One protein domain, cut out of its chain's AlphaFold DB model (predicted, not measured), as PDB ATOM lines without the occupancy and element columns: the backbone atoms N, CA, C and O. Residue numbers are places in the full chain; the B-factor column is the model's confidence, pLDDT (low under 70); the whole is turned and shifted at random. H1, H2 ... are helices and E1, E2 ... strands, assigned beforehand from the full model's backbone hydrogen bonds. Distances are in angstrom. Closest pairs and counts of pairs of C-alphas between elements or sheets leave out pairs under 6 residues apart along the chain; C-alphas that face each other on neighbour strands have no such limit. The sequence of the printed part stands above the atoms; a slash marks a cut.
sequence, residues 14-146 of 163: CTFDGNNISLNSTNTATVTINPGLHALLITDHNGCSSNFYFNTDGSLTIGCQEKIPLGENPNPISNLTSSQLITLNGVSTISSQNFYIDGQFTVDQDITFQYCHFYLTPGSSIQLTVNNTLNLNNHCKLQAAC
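Overview. This is residues 14 to 146 of the 163 residues of an uncharacterized protein of Filimonas sp (UniProt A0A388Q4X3). Two twisted sheets, E2 E1 E4 E5 E12 E9 and E3 E6 E14 E11 E8, lie face to face as a sandwich, and a small third sheet, E7 E10 E13, closes one side between them. From E7 on the chain winds in stacked turns, E7 E8 E9, then E10 E11 E12, then E13 E14, with E5 and E6 next in the stack and H1 near the E9 end. The printed part has 133 residues, with one named helix and fourteen named strands in the order E1 to E6, H1, E7 to E14. The two large sheets are mixed, the small one is parallel, and the class is mostly strand. The whole is compact, with a radius of gyration of the C-alphas of 13.8 A and spans of 39 by 34 by 23 A.

Along the chain. Begin in the largest sheet with E4, residues 36 to 43: find C-alpha 36 at (246.600, 192.629, 241.664), from which the strand runs 22.7 A to C-alpha 43 at (225.513, 185.166, 237.529). E5, residues 49 to 56, runs 21.6 A. The same sheet holds E1, residues 14 to 16, E2, residues 19 to 21, E9, residues 104 to 107, and E12, residues 125 to 128. In the second sheet look for E3, residues 28 to 32 and 13.3 A long, E6, residues 59 to 64 and 16.7 A long, E8, residues 98 to 101, E11, residues 117 to 120, and E14, residues 141 to 144, which ends with C-alpha 144 at (230.145, 183.883, 230.339). The third sheet is E7, residues 93 to 95, E10, residues 111 to 114, and E13, residues 134 to 137. H1, residues 82 to 89, is 10.3 A long.

Arrangement. Start at the hairpin of E4 and E5, antiparallel at 160 degrees, where N 40 and O 52 are 2.8 A apart, within hydrogen-bond range. On the other side of E4 is E1, antiparallel, with N 15 and O 41 at 2.8 A, and E1 forms a hairpin with the edge strand E2, with N 16 and O 19 at 2.8 A. Beyond E5, E12 is parallel to it at 31 degrees, with N 53 and O 126 at 3.5 A, and E12 is parallel to the edge strand E9, with N 107 and O 127 at 2.7 A. This sheet is strongly twisted. This sheet and the second sheet form a sandwich, two sheets face to face, the parts that face each other 9.4 A centre to centre and the strands of the one at 29 degrees to those of the other. There E3 is antiparallel to E6, with N 29 and O 62 at 2.8 A. E6 and E14 are parallel, with N 63 and O 142 at 2.9 A, as are E14 and E11, with N 120 and O 143 at 2.8 A, and E11 and E8, with N 99 and O 117 at 2.8 A. In the third sheet E10 is the inner strand: N 94 and O 112 of E7 and E10 are 2.8 A apart, as are N 113 and O 135 of E10 and E13. The closest C-alphas of E5 and E13 are those of Thr 56 and Asn 135, 5.5 A apart. H1 only grazes the largest sheet, with residues 82 to 85, and the third sheet, with residues 82 to 86; the C-alphas of Ser 82 and Val 107, the closest of H1 and E9, are 4.9 A apart. In H1 every O i to N i+4 pair is within hydrogen-bond range.

Size, cuts and confidence. The two C-alphas farthest apart, Ser 25 and Thr 87, are 39.7 A from each other. The printed part has no cut. The link from E6 to H1, residues 65 to 81, is the long one; within it residues 76 to 77 pair with residues 100 to 101 of E8, and residues 80 to 81 with residues 105 to 106 of E9, both parallel. The mean pLDDT of the printed part is 73.6, and 51 residues are under 70, among them residues 23 to 36, 43 to 52 and 54 to 76.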
ATOM      1  N   CYS A  14     226.912 190.781 237.684       67.06
ATOM      2  CA  CYS A  14     228.337 190.531 237.534       67.06
ATOM      3  C   CYS A  14     229.011 191.206 238.747       67.06
ATOM      4  O   CYS A  14     228.776 192.382 239.021       67.06
ATOM      5  N   THR A  15     229.750 190.435 239.544       75.44
ATOM      6  CA  THR A  15     230.389 190.865 240.799       75.44
ATOM      7  C   THR A  15     231.899 190.795 240.662       75.44
ATOM      8  O   THR A  15     232.437 189.781 240.234       75.44
ATOM      9  N   PHE A  16     232.586 191.870 241.024       76.19
ATOM     10  CA  PHE A  16     234.034 191.999 240.943       76.19
ATOM     11  C   PHE A  16     234.600 192.373 242.304       76.19
ATOM     12  O   PHE A  16     234.176 193.358 242.913       76.19
ATOM     13  N   ASP A  17     235.498 191.535 242.811       78.50
ATOM     14  CA  ASP A  17     236.022 191.586 244.178       78.50
ATOM     15  C   ASP A  17     234.912 191.720 245.235       78.50
ATOM     16  O   ASP A  17     235.009 192.483 246.194       78.50
ATOM     17  N   GLY A  18     233.803 191.005 245.018       77.44
ATOM     18  CA  GLY A  18     232.625 191.037 245.889       77.44
ATOM     19  C   GLY A  18     231.702 192.248 245.700       77.44
ATOM     20  O   GLY A  18     230.685 192.335 246.381       77.44
ATOM     21  N   ASN A  19     232.002 193.157 244.769       76.38
ATOM     22  CA  ASN A  19     231.179 194.333 244.480       76.38
ATOM     23  C   ASN A  19     230.358 194.137 243.205       76.38
ATOM     24  O   ASN A  19     230.894 193.741 242.176       76.38
ATOM     25  N   ASN A  20     229.067 194.469 243.236       77.00
ATOM     26  CA  ASN A  20     228.232 194.451 242.033       77.00
ATOM     27  C   ASN A  20     228.724 195.486 241.007       77.00
ATOM     28  O   ASN A  20     228.904 196.658 241.340       77.00
ATOM     29  N   ILE A  21     228.870 195.068 239.751       70.81
ATOM     30  CA  ILE A  21     229.139 195.937 238.606       70.81
ATOM     31  C   ILE A  21     227.839 196.152 237.834       70.81
ATOM     32  O   ILE A  21     227.139 195.202 237.483       70.81
ATOM     33  N   SER A  22     227.535 197.408 237.514       72.62
ATOM     34  CA  SER A  22     226.437 197.742 236.609       72.62
ATOM     35  C   SER A  22     226.843 197.495 235.158       72.62
ATOM     36  O   SER A  22     227.809 198.077 234.665       72.62
ATOM     37  N   LEU A  23     226.083 196.651 234.466       66.75
ATOM     38  CA  LEU A  23     226.230 196.442 233.030       66.75
ATOM     39  C   LEU A  23     225.475 197.524 232.246       66.75
ATOM     40  O   LEU A  23     224.462 198.054 232.703       66.75
ATOM     41  N   ASN A  24     225.964 197.848 231.052       67.06
ATOM     42  CA  ASN A  24     225.277 198.740 230.118       67.06
ATOM     43  C   ASN A  24     224.164 198.008 229.336       67.06
ATOM     44  O   ASN A  24     223.954 196.807 229.482       67.06
ATOM     45  N   SER A  25     223.498 198.721 228.424       62.47
ATOM     46  CA  SER A  25     222.430 198.185 227.560       62.47
ATOM     47  C   SER A  25     222.869 197.096 226.568       62.47
ATOM     48  O   SER A  25     222.037 196.554 225.850       62.47
ATOM     49  N   THR A  26     224.167 196.797 226.487       61.56
ATOM     50  CA  THR A  26     224.741 195.689 225.702       61.56
ATOM     51  C   THR A  26     225.252 194.553 226.595       61.56
ATOM     52  O   THR A  26     225.993 193.692 226.123       61.56
ATOM     53  N   ASN A  27     224.883 194.558 227.882       65.38
ATOM     54  CA  ASN A  27     225.330 193.620 228.914       65.38
ATOM     55  C   ASN A  27     226.860 193.562 229.071       65.38
ATOM     56  O   ASN A  27     227.441 192.509 229.339       65.38
ATOM     57  N   THR A  28     227.535 194.700 228.897       63.19
ATOM     58  CA  THR A  28     228.985 194.826 229.101       63.19
ATOM     59  C   THR A  28     229.312 195.902 230.129       63.19
ATOM     60  O   THR A  28     228.550 196.850 230.324       63.19
ATOM     61  N   ALA A  29     230.462 195.768 230.782       64.00
ATOM     62  CA  ALA A  29     231.054 196.789 231.630       64.00
ATOM     63  C   ALA A  29     232.569 196.831 231.411       64.00
ATOM     64  O   ALA A  29     233.238 195.797 231.349       64.00
ATOM     65  N   THR A  30     233.121 198.035 231.309       65.56
ATOM     66  CA  THR A  30     234.570 198.241 231.353       65.56
ATOM     67  C   THR A  30     234.940 198.609 232.774       65.56
ATOM     68  O   THR A  30     234.440 199.602 233.305       65.56
ATOM     69  N   VAL A  31     235.814 197.817 233.386       64.50
ATOM     70  CA  VAL A  31     236.301 198.074 234.739       64.50
ATOM     71  C   VAL A  31     237.767 198.462 234.635       64.50
ATOM     72  O   VAL A  31     238.563 197.789 233.977       64.50
ATOM     73  N   THR A  32     238.116 199.593 235.249       66.31
ATOM     74  CA  THR A  32     239.522 199.939 235.469       66.31
ATOM     75  C   THR A  32     239.968 199.193 236.710       66.31
ATOM     76  O   THR A  32     239.397 199.400 237.780       66.31
ATOM     77  N   ILE A  33     240.937 198.302 236.547       64.69
ATOM     78  CA  ILE A  33     241.382 197.401 237.598       64.69
ATOM     79  C   ILE A  33     242.803 197.806 237.986       64.69
ATOM     80  O   ILE A  33     243.639 198.086 237.129       64.69
ATOM     81  N   ASN A  34     243.057 197.908 239.288       66.94
ATOM     82  CA  ASN A  34     244.413 198.132 239.776       66.94
ATOM     83  C   ASN A  34     245.223 196.841 239.635       66.94
ATOM     84  O   ASN A  34     244.639 195.773 239.728       66.94
ATOM     85  N   PRO A  35     246.553 196.901 239.494       66.75
ATOM     86  CA  PRO A  35     247.347 195.686 239.467       66.75
ATOM     87  C   PRO A  35     247.158 194.828 240.723       66.75
ATOM     88  O   PRO A  35     247.307 195.328 241.841       66.75
ATOM     89  N   GLY A  36     246.851 193.543 240.549       66.38
ATOM     90  CA  GLY A  36     246.600 192.629 241.664       66.38
ATOM     91  C   GLY A  36     245.795 191.396 241.271       66.38
ATOM     92  O   GLY A  36     245.446 191.229 240.105       66.38
ATOM     93  N   LEU A  37     245.528 190.538 242.262       72.38
ATOM     94  CA  LEU A  37     244.667 189.363 242.126       72.38
ATOM     95  C   LEU A  37     243.213 189.771 242.329       72.38
ATOM     96  O   LEU A  37     242.869 190.316 243.378       72.38
ATOM     97  N   HIS A  38     242.373 189.431 241.359       76.75
ATOM     98  CA  HIS A  38     240.960 189.780 241.349       76.75
ATOM     99  C   HIS A  38     240.071 188.560 241.178       76.75
ATOM    100  O   HIS A  38     240.461 187.564 240.557       76.75
ATOM    101  N   ALA A  39     238.859 188.667 241.716       74.56
ATOM    102  CA  ALA A  39     237.805 187.678 241.566       74.56
ATOM    103  C   ALA A  39     236.625 188.278 240.799       74.56
ATOM    104  O   ALA A  39     236.092 189.324 241.166       74.56
ATOM    105  N   LEU A  40     236.181 187.589 239.754       72.62
ATOM    106  CA  LEU A  40     234.985 187.927 238.996       72.62
ATOM    107  C   LEU A  40     234.000 186.764 239.070       72.62
ATOM    108  O   LEU A  40     234.321 185.644 238.679       72.62
ATOM    109  N   LEU A  41     232.797 187.048 239.548       73.06
ATOM    110  CA  LEU A  41     231.678 186.118 239.589       73.06
ATOM    111  C   LEU A  41     230.563 186.676 238.703       73.06
ATOM    112  O   LEU A  41     230.041 187.763 238.951       73.06
ATOM    113  N   ILE A  42     230.198 185.932 237.664       70.00
ATOM    114  CA  ILE A  42     229.099 186.279 236.758       70.00
ATOM    115  C   ILE A  42     227.940 185.343 237.055       70.00
ATOM    116  O   ILE A  42     228.136 184.132 237.020       70.00
ATOM    117  N   THR A  43     226.761 185.903 237.317       69.00
ATOM    118  CA  THR A  43     225.513 185.166 237.529       69.00
ATOM    119  C   THR A  43     224.462 185.619 236.521       69.00
ATOM    120  O   THR A  43     224.254 186.822 236.331       69.00
ATOM    121  N   ASP A  44     223.801 184.678 235.853       63.78
ATOM    122  CA  ASP A  44     222.715 184.990 234.922       63.78
ATOM    123  C   ASP A  44     221.344 185.129 235.597       63.78
ATOM    124  O   ASP A  44     221.188 184.993 236.810       63.78
ATOM    125  N   HIS A  45     220.327 185.375 234.770       59.31
ATOM    126  CA  HIS A  45     218.940 185.471 235.208       59.31
ATOM    127  C   HIS A  45     218.361 184.143 235.731       59.31
ATOM    128  O   HIS A  45     217.358 184.174 236.441       59.31
ATOM    129  N   ASN A  46     218.973 182.997 235.404       59.41
ATOM    130  CA  ASN A  46     218.576 181.671 235.887       59.41
ATOM    131  C   ASN A  46     219.300 181.266 237.184       59.41
ATOM    132  O   ASN A  46     219.041 180.185 237.714       59.41
ATOM    133  N   GLY A  47     220.192 182.114 237.713       62.47
ATOM    134  CA  GLY A  47     220.970 181.840 238.923       62.47
ATOM    135  C   GLY A  47     222.201 180.956 238.697       62.47
ATOM    136  O   GLY A  47     222.806 180.496 239.664       62.47
ATOM    137  N   CYS A  48     222.586 180.711 237.446       63.62
ATOM    138  CA  CYS A  48     223.815 180.010 237.105       63.62
ATOM    139  C   CYS A  48     225.012 180.955 237.238       63.62
ATOM    140  O   CYS A  48     224.975 182.079 236.743       63.62
ATOM    141  N   SER A  49     226.084 180.479 237.876       65.31
ATOM    142  CA  SER A  49     227.271 181.271 238.192       65.31
ATOM    143  C   SER A  49     228.570 180.673 237.651       65.31
ATOM    144  O   SER A  49     228.781 179.465 237.777       65.31
ATOM    145  N   SER A  50     229.484 181.524 237.179       64.94
ATOM    146  CA  SER A  50     230.873 181.151 236.858       64.94
ATOM    147  C   SER A  50     231.864 182.076 237.568       64.94
ATOM    148  O   SER A  50     231.641 183.285 237.649       64.94
ATOM    149  N   ASN A  51     232.958 181.492 238.071       67.31
ATOM    150  CA  ASN A  51     233.981 182.178 238.864       67.31
ATOM    151  C   ASN A  51     235.305 182.276 238.108       67.31
ATOM    152  O   ASN A  51     235.769 181.306 237.502       67.31
ATOM    153  N   PHE A  52     235.954 183.426 238.221       68.81
ATOM    154  CA  PHE A  52     237.190 183.729 237.524       68.81
ATOM    155  C   PHE A  52     238.194 184.417 238.452       68.81
ATOM    156  O   PHE A  52     237.863 185.422 239.074       68.81
ATOM    157  N   TYR A  53     239.416 183.880 238.522       70.88
ATOM    158  CA  TYR A  53     240.524 184.464 239.278       70.88
ATOM    159  C   TYR A  53     241.656 184.844 238.332       70.88
ATOM    160  O   TYR A  53     242.085 184.022 237.519       70.88
ATOM    161  N   PHE A  54     242.149 186.073 238.437       66.38
ATOM    162  CA  PHE A  54     243.163 186.576 237.515       66.38
ATOM    163  C   PHE A  54     243.994 187.694 238.102       66.38
ATOM    164  O   PHE A  54     243.523 188.446 238.951       66.38
ATOM    165  N   ASN A  55     245.212 187.817 237.580       66.56
ATOM    166  CA  ASN A  55     245.982 189.034 237.714       66.56
ATOM    167  C   ASN A  55     245.747 189.902 236.472       66.56
ATOM    168  O   ASN A  55     245.561 189.411 235.358       66.56
ATOM    169  N   THR A  56     245.721 191.211 236.643       64.12
ATOM    170  CA  THR A  56     245.751 192.143 235.511       64.12
ATOM    171  C   THR A  56     246.684 193.285 235.855       64.12
ATOM    172  O   THR A  56     246.887 193.575 237.030       64.12
ATOM    173  N   ASP A  57     247.285 193.902 234.844       62.91
ATOM    174  CA  ASP A  57     248.096 195.110 234.975       62.91
ATOM    175  C   ASP A  57     247.383 196.358 234.406       62.91
ATOM    176  O   ASP A  57     247.981 197.437 234.349       62.91
ATOM    177  N   GLY A  58     246.102 196.241 234.014       62.84
ATOM    178  CA  GLY A  58     245.396 197.284 233.269       62.84
ATOM    179  C   GLY A  58     243.866 197.167 233.224       62.84
ATOM    180  O   GLY A  58     243.201 196.849 234.206       62.84
ATOM    181  N   SER A  59     243.272 197.533 232.082       59.47
ATOM    182  CA  SER A  59     241.814 197.566 231.911       59.47
ATOM    183  C   SER A  59     241.266 196.255 231.351       59.47
ATOM    184  O   SER A  59     241.813 195.678 230.409       59.47
ATOM    185  N   LEU A  60     240.130 195.815 231.894       65.25
ATOM    186  CA  LEU A  60     239.423 194.619 231.450       65.25
ATOM    187  C   LEU A  60     237.994 194.977 231.040       65.25
ATOM    188  O   LEU A  60     237.298 195.741 231.714       65.25
ATOM    189  N   THR A  61     237.541 194.396 229.929       65.12
ATOM    190  CA  THR A  61     236.133 194.467 229.526       65.12
ATOM    191  C   THR A  61     235.442 193.161 229.881       65.12
ATOM    192  O   THR A  61     235.808 192.093 229.385       65.12
ATOM    193  N   ILE A  62     234.427 193.264 230.730       64.56
ATOM    194  CA  ILE A  62     233.603 192.151 231.183       64.56
ATOM    195  C   ILE A  62     232.293 192.195 230.398       64.56
ATOM    196  O   ILE A  62     231.638 193.236 230.320       64.56
ATOM    197  N   GLY A  63     231.917 191.073 229.796       60.69
ATOM    198  CA  GLY A  63     230.636 190.899 229.130       60.69
ATOM    199  C   GLY A  63     229.861 189.739 229.734       60.69
ATOM    200  O   GLY A  63     230.429 188.714 230.098       60.69
ATOM    201  N   CYS A  64     228.549 189.892 229.808       59.91
ATOM    202  CA  CYS A  64     227.635 188.842 230.227       59.91
ATOM    203  C   CYS A  64     226.669 188.638 229.027       59.91
ATOM    204  O   CYS A  64     226.118 189.609 228.510       59.91
ATOM    205  N   GLN A  65     226.556 187.426 228.464       59.62
ATOM    206  CA  GLN A  65     225.716 187.169 227.276       59.62
ATOM    207  C   GLN A  65     224.824 185.940 227.471       59.62
ATOM    208  O   GLN A  65     225.201 184.983 228.138       59.62
ATOM    209  N   GLU A  66     223.642 185.946 226.847       52.84
ATOM    210  CA  GLU A  66     222.711 184.802 226.873       52.84
ATOM    211  C   GLU A  66     223.282 183.570 226.180       52.84
ATOM    212  O   GLU A  66     222.979 182.443 226.569       52.84
ATOM    213  N   LYS A  67     224.121 183.783 225.165       56.34
ATOM    214  CA  LYS A  67     224.581 182.742 224.255       56.34
ATOM    215  C   LYS A  67     225.966 183.080 223.717       56.34
ATOM    216  O   LYS A  67     226.236 184.227 223.377       56.34
ATOM    217  N   ILE A  68     226.820 182.066 223.595       59.00
ATOM    218  CA  ILE A  68     228.148 182.213 222.989       59.00
ATOM    219  C   ILE A  68     227.993 182.173 221.458       59.00
ATOM    220  O   ILE A  68     227.402 181.217 220.943       59.00
ATOM    221  N   PRO A  69     228.484 183.182 220.711       57.22
ATOM    222  CA  PRO A  69     228.471 183.166 219.253       57.22
ATOM    223  C   PRO A  69     229.493 182.143 218.738       57.22
ATOM    224  O   PRO A  69     230.680 182.427 218.615       57.22
ATOM    225  N   LEU A  70     229.039 180.928 218.445       54.75
ATOM    226  CA  LEU A  70     229.892 179.847 217.949       54.75
ATOM    227  C   LEU A  70     229.908 179.834 216.424       54.75
ATOM    228  O   LEU A  70     229.341 178.949 215.800       54.75
ATOM    229  N   GLY A  71     230.548 180.837 215.827       50.00
ATOM    230  CA  GLY A  71     230.675 180.929 214.371       50.00
ATOM    231  C   GLY A  71     231.709 179.976 213.767       50.00
ATOM    232  O   GLY A  71     231.524 179.532 212.641       50.00
ATOM    233  N   GLU A  72     232.773 179.619 214.487       48.03
ATOM    234  CA  GLU A  72     233.843 178.770 213.957       48.03
ATOM    235  C   GLU A  72     234.406 177.886 215.076       48.03
ATOM    236  O   GLU A  72     234.868 178.382 216.097       48.03
ATOM    237  N   ASN A  73     234.271 176.573 214.877       52.06
ATOM    238  CA  ASN A  73     234.809 175.446 215.642       52.06
ATOM    239  C   ASN A  73     235.759 175.799 216.814       52.06
ATOM    240  O   ASN A  73     236.980 175.777 216.634       52.06
ATOM    241  N   PRO A  74     235.255 176.079 218.029       54.84
ATOM    242  CA  PRO A  74     236.128 176.171 219.178       54.84
ATOM    243  C   PRO A  74     236.400 174.752 219.641       54.84
ATOM    244  O   PRO A  74     235.488 174.061 220.089       54.84
ATOM    245  N   ASN A  75     237.654 174.321 219.565       60.56
ATOM    246  CA  ASN A  75     238.084 173.221 220.414       60.56
ATOM    247  C   ASN A  75     237.927 173.704 221.865       60.56
ATOM    248  O   ASN A  75     238.616 174.656 222.249       60.56
ATOM    249  N   PRO A  76     237.012 173.116 222.656       67.06
ATOM    250  CA  PRO A  76     236.871 173.488 224.048       67.06
ATOM    251  C   PRO A  76     238.193 173.210 224.763       67.06
ATOM    252  O   PRO A  76     238.751 172.117 224.670       67.06
ATOM    253  N   ILE A  77     238.689 174.201 225.489       71.12
ATOM    254  CA  ILE A  77     239.697 174.018 226.517       71.12
ATOM    255  C   ILE A  77     238.958 173.505 227.749       71.12
ATOM    256  O   ILE A  77     238.361 174.275 228.501       71.12
ATOM    257  N   SER A  78     238.984 172.188 227.932       75.62
ATOM    258  CA  SER A  78     238.466 171.523 229.121       75.62
ATOM    259  C   SER A  78     239.606 170.874 229.896       75.62
ATOM    260  O   SER A  78     240.367 170.071 229.361       75.62
ATOM    261  N   ASN A  79     239.742 171.237 231.172       78.19
ATOM    262  CA  ASN A  79     240.732 170.668 232.096       78.19
ATOM    263  C   ASN A  79     242.186 170.783 231.604       78.19
ATOM    264  O   ASN A  79     243.006 169.896 231.843       78.19
ATOM    265  N   LEU A  80     242.499 171.875 230.901       86.50
ATOM    266  CA  LEU A  80     243.842 172.167 230.407       86.50
ATOM    267  C   LEU A  80     244.598 173.039 231.409       86.50
ATOM    268  O   LEU A  80     244.018 173.863 232.117       86.50
ATOM    269  N   THR A  81     245.914 172.908 231.402       89.56
ATOM    270  CA  THR A  81     246.829 173.785 232.126       89.56
ATOM    271  C   THR A  81     247.483 174.821 231.207       89.56
ATOM    272  O   THR A  81     247.569 174.626 229.990       89.56
ATOM    273  N   SER A  82     247.983 175.925 231.764       87.38
ATOM    274  CA  SER A  82     248.789 176.892 231.006       87.38
ATOM    275  C   SER A  82     250.049 176.260 230.417       87.38
ATOM    276  O   SER A  82     250.355 176.539 229.264       87.38
ATOM    277  N   SER A  83     250.732 175.360 231.130       89.19
ATOM    278  CA  SER A  83     251.925 174.667 230.632       89.19
ATOM    279  C   SER A  83     251.621 173.807 229.397       89.19
ATOM    280  O   SER A  83     252.364 173.826 228.408       89.19
ATOM    281  N   GLN A  84     250.477 173.113 229.393       89.88
ATOM    282  CA  GLN A  84     249.979 172.384 228.225       89.88
ATOM    283  C   GLN A  84     249.625 173.335 227.077       89.88
ATOM    284  O   GLN A  84     249.997 173.074 225.933       89.88
ATOM    285  N   LEU A  85     248.954 174.456 227.362       87.50
ATOM    286  CA  LEU A  85     248.596 175.441 226.341       87.50
ATOM    287  C   LEU A  85     249.834 176.094 225.707       87.50
ATOM    288  O   LEU A  85     249.880 176.275 224.491       87.50
ATOM    289  N   ILE A  86     250.850 176.400 226.514       87.75
ATOM    290  CA  ILE A  86     252.145 176.926 226.068       87.75
ATOM    291  C   ILE A  86     252.853 175.895 225.199       87.75
ATOM    292  O   ILE A  86     253.355 176.239 224.134       87.75
ATOM    293  N   THR A  87     252.845 174.623 225.600       88.06
ATOM    294  CA  THR A  87     253.438 173.537 224.805       88.06
ATOM    295  C   THR A  87     252.760 173.404 223.440       88.06
ATOM    296  O   THR A  87     253.440 173.220 222.433       88.06
ATOM    297  N   LEU A  88     251.432 173.544 223.387       85.75
ATOM    298  CA  LEU A  88     250.660 173.487 222.142       85.75
ATOM    299  C   LEU A  88     250.922 174.687 221.220       85.75
ATOM    300  O   LEU A  88     250.992 174.513 220.006       85.75
ATOM    301  N   ASN A  89     251.059 175.893 221.778       82.12
ATOM    302  CA  ASN A  89     251.260 177.119 220.998       82.12
ATOM    303  C   ASN A  89     252.744 177.450 220.745       82.12
ATOM    304  O   ASN A  89     253.050 178.289 219.902       82.12
ATOM    305  N   GLY A  90     253.668 176.829 221.481       86.25
ATOM    306  CA  GLY A  90     255.105 177.114 221.447       86.25
ATOM    307  C   GLY A  90     255.507 178.470 222.042       86.25
ATOM    308  O   GLY A  90     256.667 178.861 221.921       86.25
ATOM    309  N   VAL A  91     254.575 179.201 222.664       88.81
ATOM    310  CA  VAL A  91     254.777 180.564 223.185       88.81
ATOM    311  C   VAL A  91     254.032 180.778 224.504       88.81
ATOM    312  O   VAL A  91     252.952 180.229 224.709       88.81
ATOM    313  N   SER A  92     254.591 181.614 225.384       86.94
ATOM    314  CA  SER A  92     253.975 182.040 226.655       86.94
ATOM    315  C   SER A  92     253.076 183.274 226.528       86.94
ATOM    316  O   SER A  92     252.353 183.610 227.464       86.94
ATOM    317  N   THR A  93     253.105 183.935 225.368       90.81
ATOM    318  CA  THR A  93     252.221 185.052 225.030       90.81
ATOM    319  C   THR A  93     251.323 184.640 223.879       90.81
ATOM    320  O   THR A  93     251.802 184.445 222.763       90.81
ATOM    321  N   ILE A  94     250.025 184.527 224.140       88.88
ATOM    322  CA  ILE A  94     249.034 184.147 223.139       88.88
ATOM    323  C   ILE A  94     248.203 185.370 222.771       88.88
ATOM    324  O   ILE A  94     247.670 186.056 223.639       88.88
ATOM    325  N   SER A  95     248.089 185.656 221.477       90.19
ATOM    326  CA  SER A  95     247.394 186.846 220.993       90.19
ATOM    327  C   SER A  95     246.310 186.532 219.973       90.19
ATOM    328  O   SER A  95     246.484 185.628 219.158       90.19
ATOM    329  N   SER A  96     245.241 187.333 219.964       85.75
ATOM    330  CA  SER A  96     244.188 187.319 218.934       85.75
ATOM    331  C   SER A  96     243.494 185.961 218.766       85.75
ATOM    332  O   SER A  96     243.093 185.592 217.664       85.75
ATOM    333  N   GLN A  97     243.365 185.213 219.863       83.88
ATOM    334  CA  GLN A  97     242.684 183.920 219.891       83.88
ATOM    335  C   GLN A  97     241.388 183.972 220.699       83.88
ATOM    336  O   GLN A  97     241.266 184.720 221.675       83.88
ATOM    337  N   ASN A  98     240.438 183.133 220.291       81.81
ATOM    338  CA  ASN A  98     239.211 182.874 221.025       81.81
ATOM    339  C   ASN A  98     239.365 181.566 221.798       81.81
ATOM    340  O   ASN A  98     239.696 180.536 221.214       81.81
ATOM    341  N   PHE A  99     239.082 181.601 223.091       82.94
ATOM    342  CA  PHE A  99     239.118 180.442 223.964       82.94
ATOM    343  C   PHE A  99     237.722 180.103 224.429       82.94
ATOM    344  O   PHE A  99     236.977 180.978 224.861       82.94
ATOM    345  N   TYR A 100     237.384 178.826 224.362       82.25
ATOM    346  CA  TYR A 100     236.142 178.306 224.898       82.25
ATOM    347  C   TYR A 100     236.476 177.419 226.082       82.25
ATOM    348  O   TYR A 100     237.139 176.407 225.899       82.25
ATOM    349  N   ILE A 101     236.079 177.810 227.285       81.19
ATOM    350  CA  ILE A 101     236.417 177.096 228.510       81.19
ATOM    351  C   ILE A 101     235.203 176.298 228.957       81.19
ATOM    352  O   ILE A 101     234.160 176.855 229.312       81.19
ATOM    353  N   ASP A 102     235.370 174.981 228.920       82.00
ATOM    354  CA  ASP A 102     234.373 173.994 229.316       82.00
ATOM    355  C   ASP A 102     234.902 173.175 230.495       82.00
ATOM    356  O   ASP A 102     235.658 172.223 230.326       82.00
ATOM    357  N   GLY A 103     234.600 173.613 231.717       82.81
ATOM    358  CA  GLY A 103     235.227 173.101 232.938       82.81
ATOM    359  C   GLY A 103     236.367 173.989 233.441       82.81
ATOM    360  O   GLY A 103     236.201 175.201 233.566       82.81
ATOM    361  N   GLN A 104     237.506 173.402 233.808       83.94
ATOM    362  CA  GLN A 104     238.586 174.129 234.480       83.94
ATOM    363  C   GLN A 104     239.761 174.445 233.545       83.94
ATOM    364  O   GLN A 104     240.240 173.571 232.829       83.94
ATOM    365  N   PHE A 105     240.275 175.671 233.597       87.31
ATOM    366  CA  PHE A 105     241.589 176.025 233.056       87.31
ATOM    367  C   PHE A 105     242.520 176.405 234.210       87.31
ATOM    368  O   PHE A 105     242.232 177.335 234.961       87.31
ATOM    369  N   THR A 106     243.624 175.682 234.374       87.81
ATOM    370  CA  THR A 106     244.538 175.872 235.510       87.81
ATOM    371  C   THR A 106     245.810 176.574 235.064       87.81
ATOM    372  O   THR A 106     246.552 176.086 234.219       87.81
ATOM    373  N   VAL A 107     246.102 177.718 235.664       86.69
ATOM    374  CA  VAL A 107     247.311 178.491 235.403       86.69
ATOM    375  C   VAL A 107     248.403 178.007 236.353       86.69
ATOM    376  O   VAL A 107     248.500 178.456 237.495       86.69
ATOM    377  N   ASP A 108     249.156 177.014 235.888       90.81
ATOM    378  CA  ASP A 108     250.301 176.335 236.516       90.81
ATOM    379  C   ASP A 108     251.673 176.866 236.059       90.81
ATOM    380  O   ASP A 108     252.710 176.423 236.553       90.81
ATOM    381  N   GLN A 109     251.667 177.824 235.135       88.88
ATOM    382  CA  GLN A 109     252.823 178.527 234.605       88.88
ATOM    383  C   GLN A 109     252.404 179.947 234.203       88.88
ATOM    384  O   GLN A 109     251.265 180.172 233.792       88.88
ATOM    385  N   ASP A 110     253.332 180.901 234.284       88.12
ATOM    386  CA  ASP A 110     253.105 182.259 233.794       88.12
ATOM    387  C   ASP A 110     252.671 182.266 232.320       88.12
ATOM    388  O   ASP A 110     253.355 181.727 231.442       88.12
ATOM    389  N   ILE A 111     251.542 182.919 232.046       88.31
ATOM    390  CA  ILE A 111     250.968 183.027 230.706       88.31
ATOM    391  C   ILE A 111     250.372 184.416 230.490       88.31
ATOM    392  O   ILE A 111     249.732 184.987 231.373       88.31
ATOM    393  N   THR A 112     250.586 184.970 229.299       88.12
ATOM    394  CA  THR A 112     250.046 186.274 228.900       88.12
ATOM    395  C   THR A 112     249.094 186.116 227.723       88.12
ATOM    396  O   THR A 112     249.428 185.469 226.732       88.12
ATOM    397  N   PHE A 113     247.938 186.764 227.797       87.25
ATOM    398  CA  PHE A 113     246.974 186.859 226.710       87.25
ATOM    399  C   PHE A 113     246.840 188.301 226.226       87.25
ATOM    400  O   PHE A 113     246.833 189.229 227.031       87.25
ATOM    401  N   GLN A 114     246.737 188.492 224.910       86.69
ATOM    402  CA  GLN A 114     246.576 189.811 224.293       86.69
ATOM    403  C   GLN A 114     245.479 189.795 223.236       86.69
ATOM    404  O   GLN A 114     245.496 188.949 222.346       86.69
ATOM    405  N   TYR A 115     244.533 190.733 223.284       82.19
ATOM    406  CA  TYR A 115     243.422 190.785 222.320       82.19
ATOM    407  C   TYR A 115     242.623 189.468 222.228       82.19
ATOM    408  O   TYR A 115     242.061 189.140 221.183       82.19
ATOM    409  N   CYS A 116     242.605 188.682 223.306       83.31
ATOM    410  CA  CYS A 116     241.926 187.390 223.353       83.31
ATOM    411  C   CYS A 116     240.482 187.522 223.836       83.31
ATOM    412  O   CYS A 116     240.164 188.384 224.661       83.31
ATOM    413  N   HIS A 117     239.625 186.622 223.362       80.38
ATOM    414  CA  HIS A 117     238.241 186.514 223.811       80.38
ATOM    415  C   HIS A 117     238.046 185.182 224.526       80.38
ATOM    416  O   HIS A 117     238.296 184.133 223.939       80.38
ATOM    417  N   PHE A 118     237.605 185.206 225.777       80.56
ATOM    418  CA  PHE A 118     237.304 183.995 226.533       80.56
ATOM    419  C   PHE A 118     235.803 183.832 226.665       80.56
ATOM    420  O   PHE A 118     235.111 184.751 227.100       80.56
ATOM    421  N   TYR A 119     235.331 182.641 226.336       79.50
ATOM    422  CA  TYR A 119     233.958 182.215 226.484       79.50
ATOM    423  C   TYR A 119     233.896 181.132 227.551       79.50
ATOM    424  O   TYR A 119     234.509 180.080 227.400       79.50
ATOM    425  N   LEU A 120     233.175 181.396 228.630       74.88
ATOM    426  CA  LEU A 120     233.043 180.516 229.780       74.88
ATOM    427  C   LEU A 120     231.658 179.864 229.769       74.88
ATOM    428  O   LEU A 120     230.635 180.551 229.719       74.88
ATOM    429  N   THR A 121     231.639 178.535 229.810       75.88
ATOM    430  CA  THR A 121     230.425 177.723 229.998       75.88
ATOM    431  C   THR A 121     229.898 177.800 231.438       75.88
ATOM    432  O   THR A 121     230.640 178.214 232.344       75.88
ATOM    433  N   PRO A 122     228.645 177.368 231.685       72.38
ATOM    434  CA  PRO A 122     228.115 177.183 233.036       72.38
ATOM    435  C   PRO A 122     229.058 176.368 233.927       72.38
ATOM    436  O   PRO A 122     229.436 175.253 233.574       72.38
ATOM    437  N   GLY A 123     229.437 176.902 235.090       72.75
ATOM    438  CA  GLY A 123     230.275 176.184 236.058       72.75
ATOM    439  C   GLY A 123     231.753 176.051 235.675       72.75
ATOM    440  O   GLY A 123     232.517 175.428 236.415       72.75
ATOM    441  N   SER A 124     232.183 176.650 234.560       77.88
ATOM    442  CA  SER A 124     233.607 176.737 234.236       77.88
ATOM    443  C   SER A 124     234.362 177.668 235.184       77.88
ATOM    444  O   SER A 124     233.794 178.563 235.820       77.88
ATOM    445  N   SER A 125     235.670 177.445 235.291       76.75
ATOM    446  CA  SER A 125     236.551 178.265 236.117       76.75
ATOM    447  C   SER A 125     237.944 178.383 235.517       76.75
ATOM    448  O   SER A 125     238.442 177.458 234.878       76.75
ATOM    449  N   ILE A 126     238.594 179.515 235.775       81.94
ATOM    450  CA  ILE A 126     240.040 179.642 235.606       81.94
ATOM    451  C   ILE A 126     240.655 179.724 236.997       81.94
ATOM    452  O   ILE A 126     240.263 180.576 237.801       81.94
ATOM    453  N   GLN A 127     241.584 178.818 237.287       82.38
ATOM    454  CA  GLN A 127     242.245 178.720 238.581       82.38
ATOM    455  C   GLN A 127     243.700 179.127 238.471       82.38
ATOM    456  O   GLN A 127     244.457 178.552 237.698       82.38
ATOM    457  N   LEU A 128     244.101 180.085 239.295       78.25
ATOM    458  CA  LEU A 128     245.490 180.488 239.413       78.25
ATOM    459  C   LEU A 128     246.174 179.654 240.496       78.25
ATOM    460  O   LEU A 128     245.733 179.648 241.646       78.25
ATOM    461  N   THR A 129     247.243 178.943 240.141       83.12
ATOM    462  CA  THR A 129     248.081 178.279 241.148       83.12
ATOM    463  C   THR A 129     249.040 179.280 241.796       83.12
ATOM    464  O   THR A 129     249.354 180.331 241.237       83.12
ATOM    465  N   VAL A 130     249.490 178.966 243.012       77.81
ATOM    466  CA  VAL A 130     250.346 179.858 243.805       77.81
ATOM    467  C   VAL A 130     251.637 180.179 243.045       77.81
ATOM    468  O   VAL A 130     252.281 179.277 242.518       77.81
ATOM    469  N   ASN A 131     252.032 181.456 243.055       78.19
ATOM    470  CA  ASN A 131     253.223 182.010 242.391       78.19
ATOM    471  C   ASN A 131     253.199 182.029 240.858       78.19
ATOM    472  O   ASN A 131     254.223 182.350 240.264       78.19
ATOM    473  N   ASN A 132     252.063 181.733 240.229       80.31
ATOM    474  CA  ASN A 132     251.902 181.911 238.792       80.31
ATOM    475  C   ASN A 132     251.058 183.145 238.482       80.31
ATOM    476  O   ASN A 132     250.260 183.611 239.301       80.31
ATOM    477  N   THR A 133     251.236 183.660 237.273       76.44
ATOM    478  CA  THR A 133     250.578 184.866 236.785       76.44
ATOM    479  C   THR A 133     249.808 184.564 235.508       76.44
ATOM    480  O   THR A 133     250.379 184.204 234.481       76.44
ATOM    481  N   LEU A 134     248.494 184.771 235.559       81.69
ATOM    482  CA  LEU A 134     247.665 184.936 234.372       81.69
ATOM    483  C   LEU A 134     247.631 186.420 234.049       81.69
ATOM    484  O   LEU A 134     247.054 187.157 234.841       81.69
ATOM    485  N   ASN A 135     248.224 186.852 232.938       81.25
ATOM    486  CA  ASN A 135     248.160 188.250 232.525       81.25
ATOM    487  C   ASN A 135     247.178 188.443 231.362       81.25
ATOM    488  O   ASN A 135     247.332 187.822 230.309       81.25
ATOM    489  N   LEU A 136     246.170 189.295 231.549       79.44
ATOM    490  CA  LEU A 136     245.169 189.634 230.534       79.44
ATOM    491  C   LEU A 136     245.375 191.075 230.059       79.44
ATOM    492  O   LEU A 136     244.881 192.010 230.690       79.44
ATOM    493  N   ASN A 137     246.060 191.241 228.926       75.00
ATOM    494  CA  ASN A 137     246.487 192.548 228.428       75.00
ATOM    495  C   ASN A 137     245.774 192.943 227.139       75.00
ATOM    496  O   ASN A 137     245.250 192.114 226.398       75.00
ATOM    497  N   ASN A 138     245.810 194.245 226.841       70.44
ATOM    498  CA  ASN A 138     245.405 194.807 225.553       70.44
ATOM    499  C   ASN A 138     244.017 194.329 225.090       70.44
ATOM    500  O   ASN A 138     243.892 193.585 224.120       70.44
ATOM    501  N   HIS A 139     242.962 194.780 225.774       71.19
ATOM    502  CA  HIS A 139     241.568 194.541 225.377       71.19
ATOM    503  C   HIS A 139     241.135 193.066 225.340       71.19
ATOM    504  O   HIS A 139     240.278 192.694 224.533       71.19
ATOM    505  N   CYS A 140     241.670 192.233 226.236       73.88
ATOM    506  CA  CYS A 140     241.049 190.944 226.516       73.88
ATOM    507  C   CYS A 140     239.585 191.127 226.937       73.88
ATOM    508  O   CYS A 140     239.219 192.075 227.641       73.88
ATOM    509  N   LYS A 141     238.748 190.201 226.486       76.31
ATOM    510  CA  LYS A 141     237.322 190.178 226.789       76.31
ATOM    511  C   LYS A 141     236.974 188.849 227.435       76.31
ATOM    512  O   LYS A 141     237.389 187.796 226.954       76.31
ATOM    513  N   LEU A 142     236.191 188.911 228.500       72.75
ATOM    514  CA  LEU A 142     235.646 187.736 229.169       72.75
ATOM    515  C   LEU A 142     234.139 187.742 228.993       72.75
ATOM    516  O   LEU A 142     233.492 188.752 229.279       72.75
ATOM    517  N   GLN A 143     233.598 186.625 228.529       71.94
ATOM    518  CA  GLN A 143     232.171 186.423 228.364       71.94
ATOM    519  C   GLN A 143     231.773 185.091 228.979       71.94
ATOM    520  O   GLN A 143     232.341 184.059 228.644       71.94
ATOM    521  N   ALA A 144     230.784 185.103 229.864       62.06
ATOM    522  CA  ALA A 144     230.145 183.883 230.339       62.06
ATOM    523  C   ALA A 144     228.754 183.757 229.711       62.06
ATOM    524  O   ALA A 144     228.061 184.767 229.547       62.06
ATOM    525  N   ALA A 145     228.358 182.527 229.381       62.00
ATOM    526  CA  ALA A 145     226.981 182.196 229.030       62.00
ATOM    527  C   ALA A 145     226.470 181.053 229.898       62.00
ATOM    528  O   ALA A 145     227.219 180.151 230.266       62.00
ATOM    529  N   CYS A 146     225.182 181.116 230.218       54.69
ATOM    530  CA  CYS A 146     224.548 180.194 231.152       54.69
ATOM    531  C   CYS A 146     223.602 179.179 230.486       54.69
ATOM    532  O   CYS A 146     223.311 178.145 231.076       54.69
TER     533      CYS A 146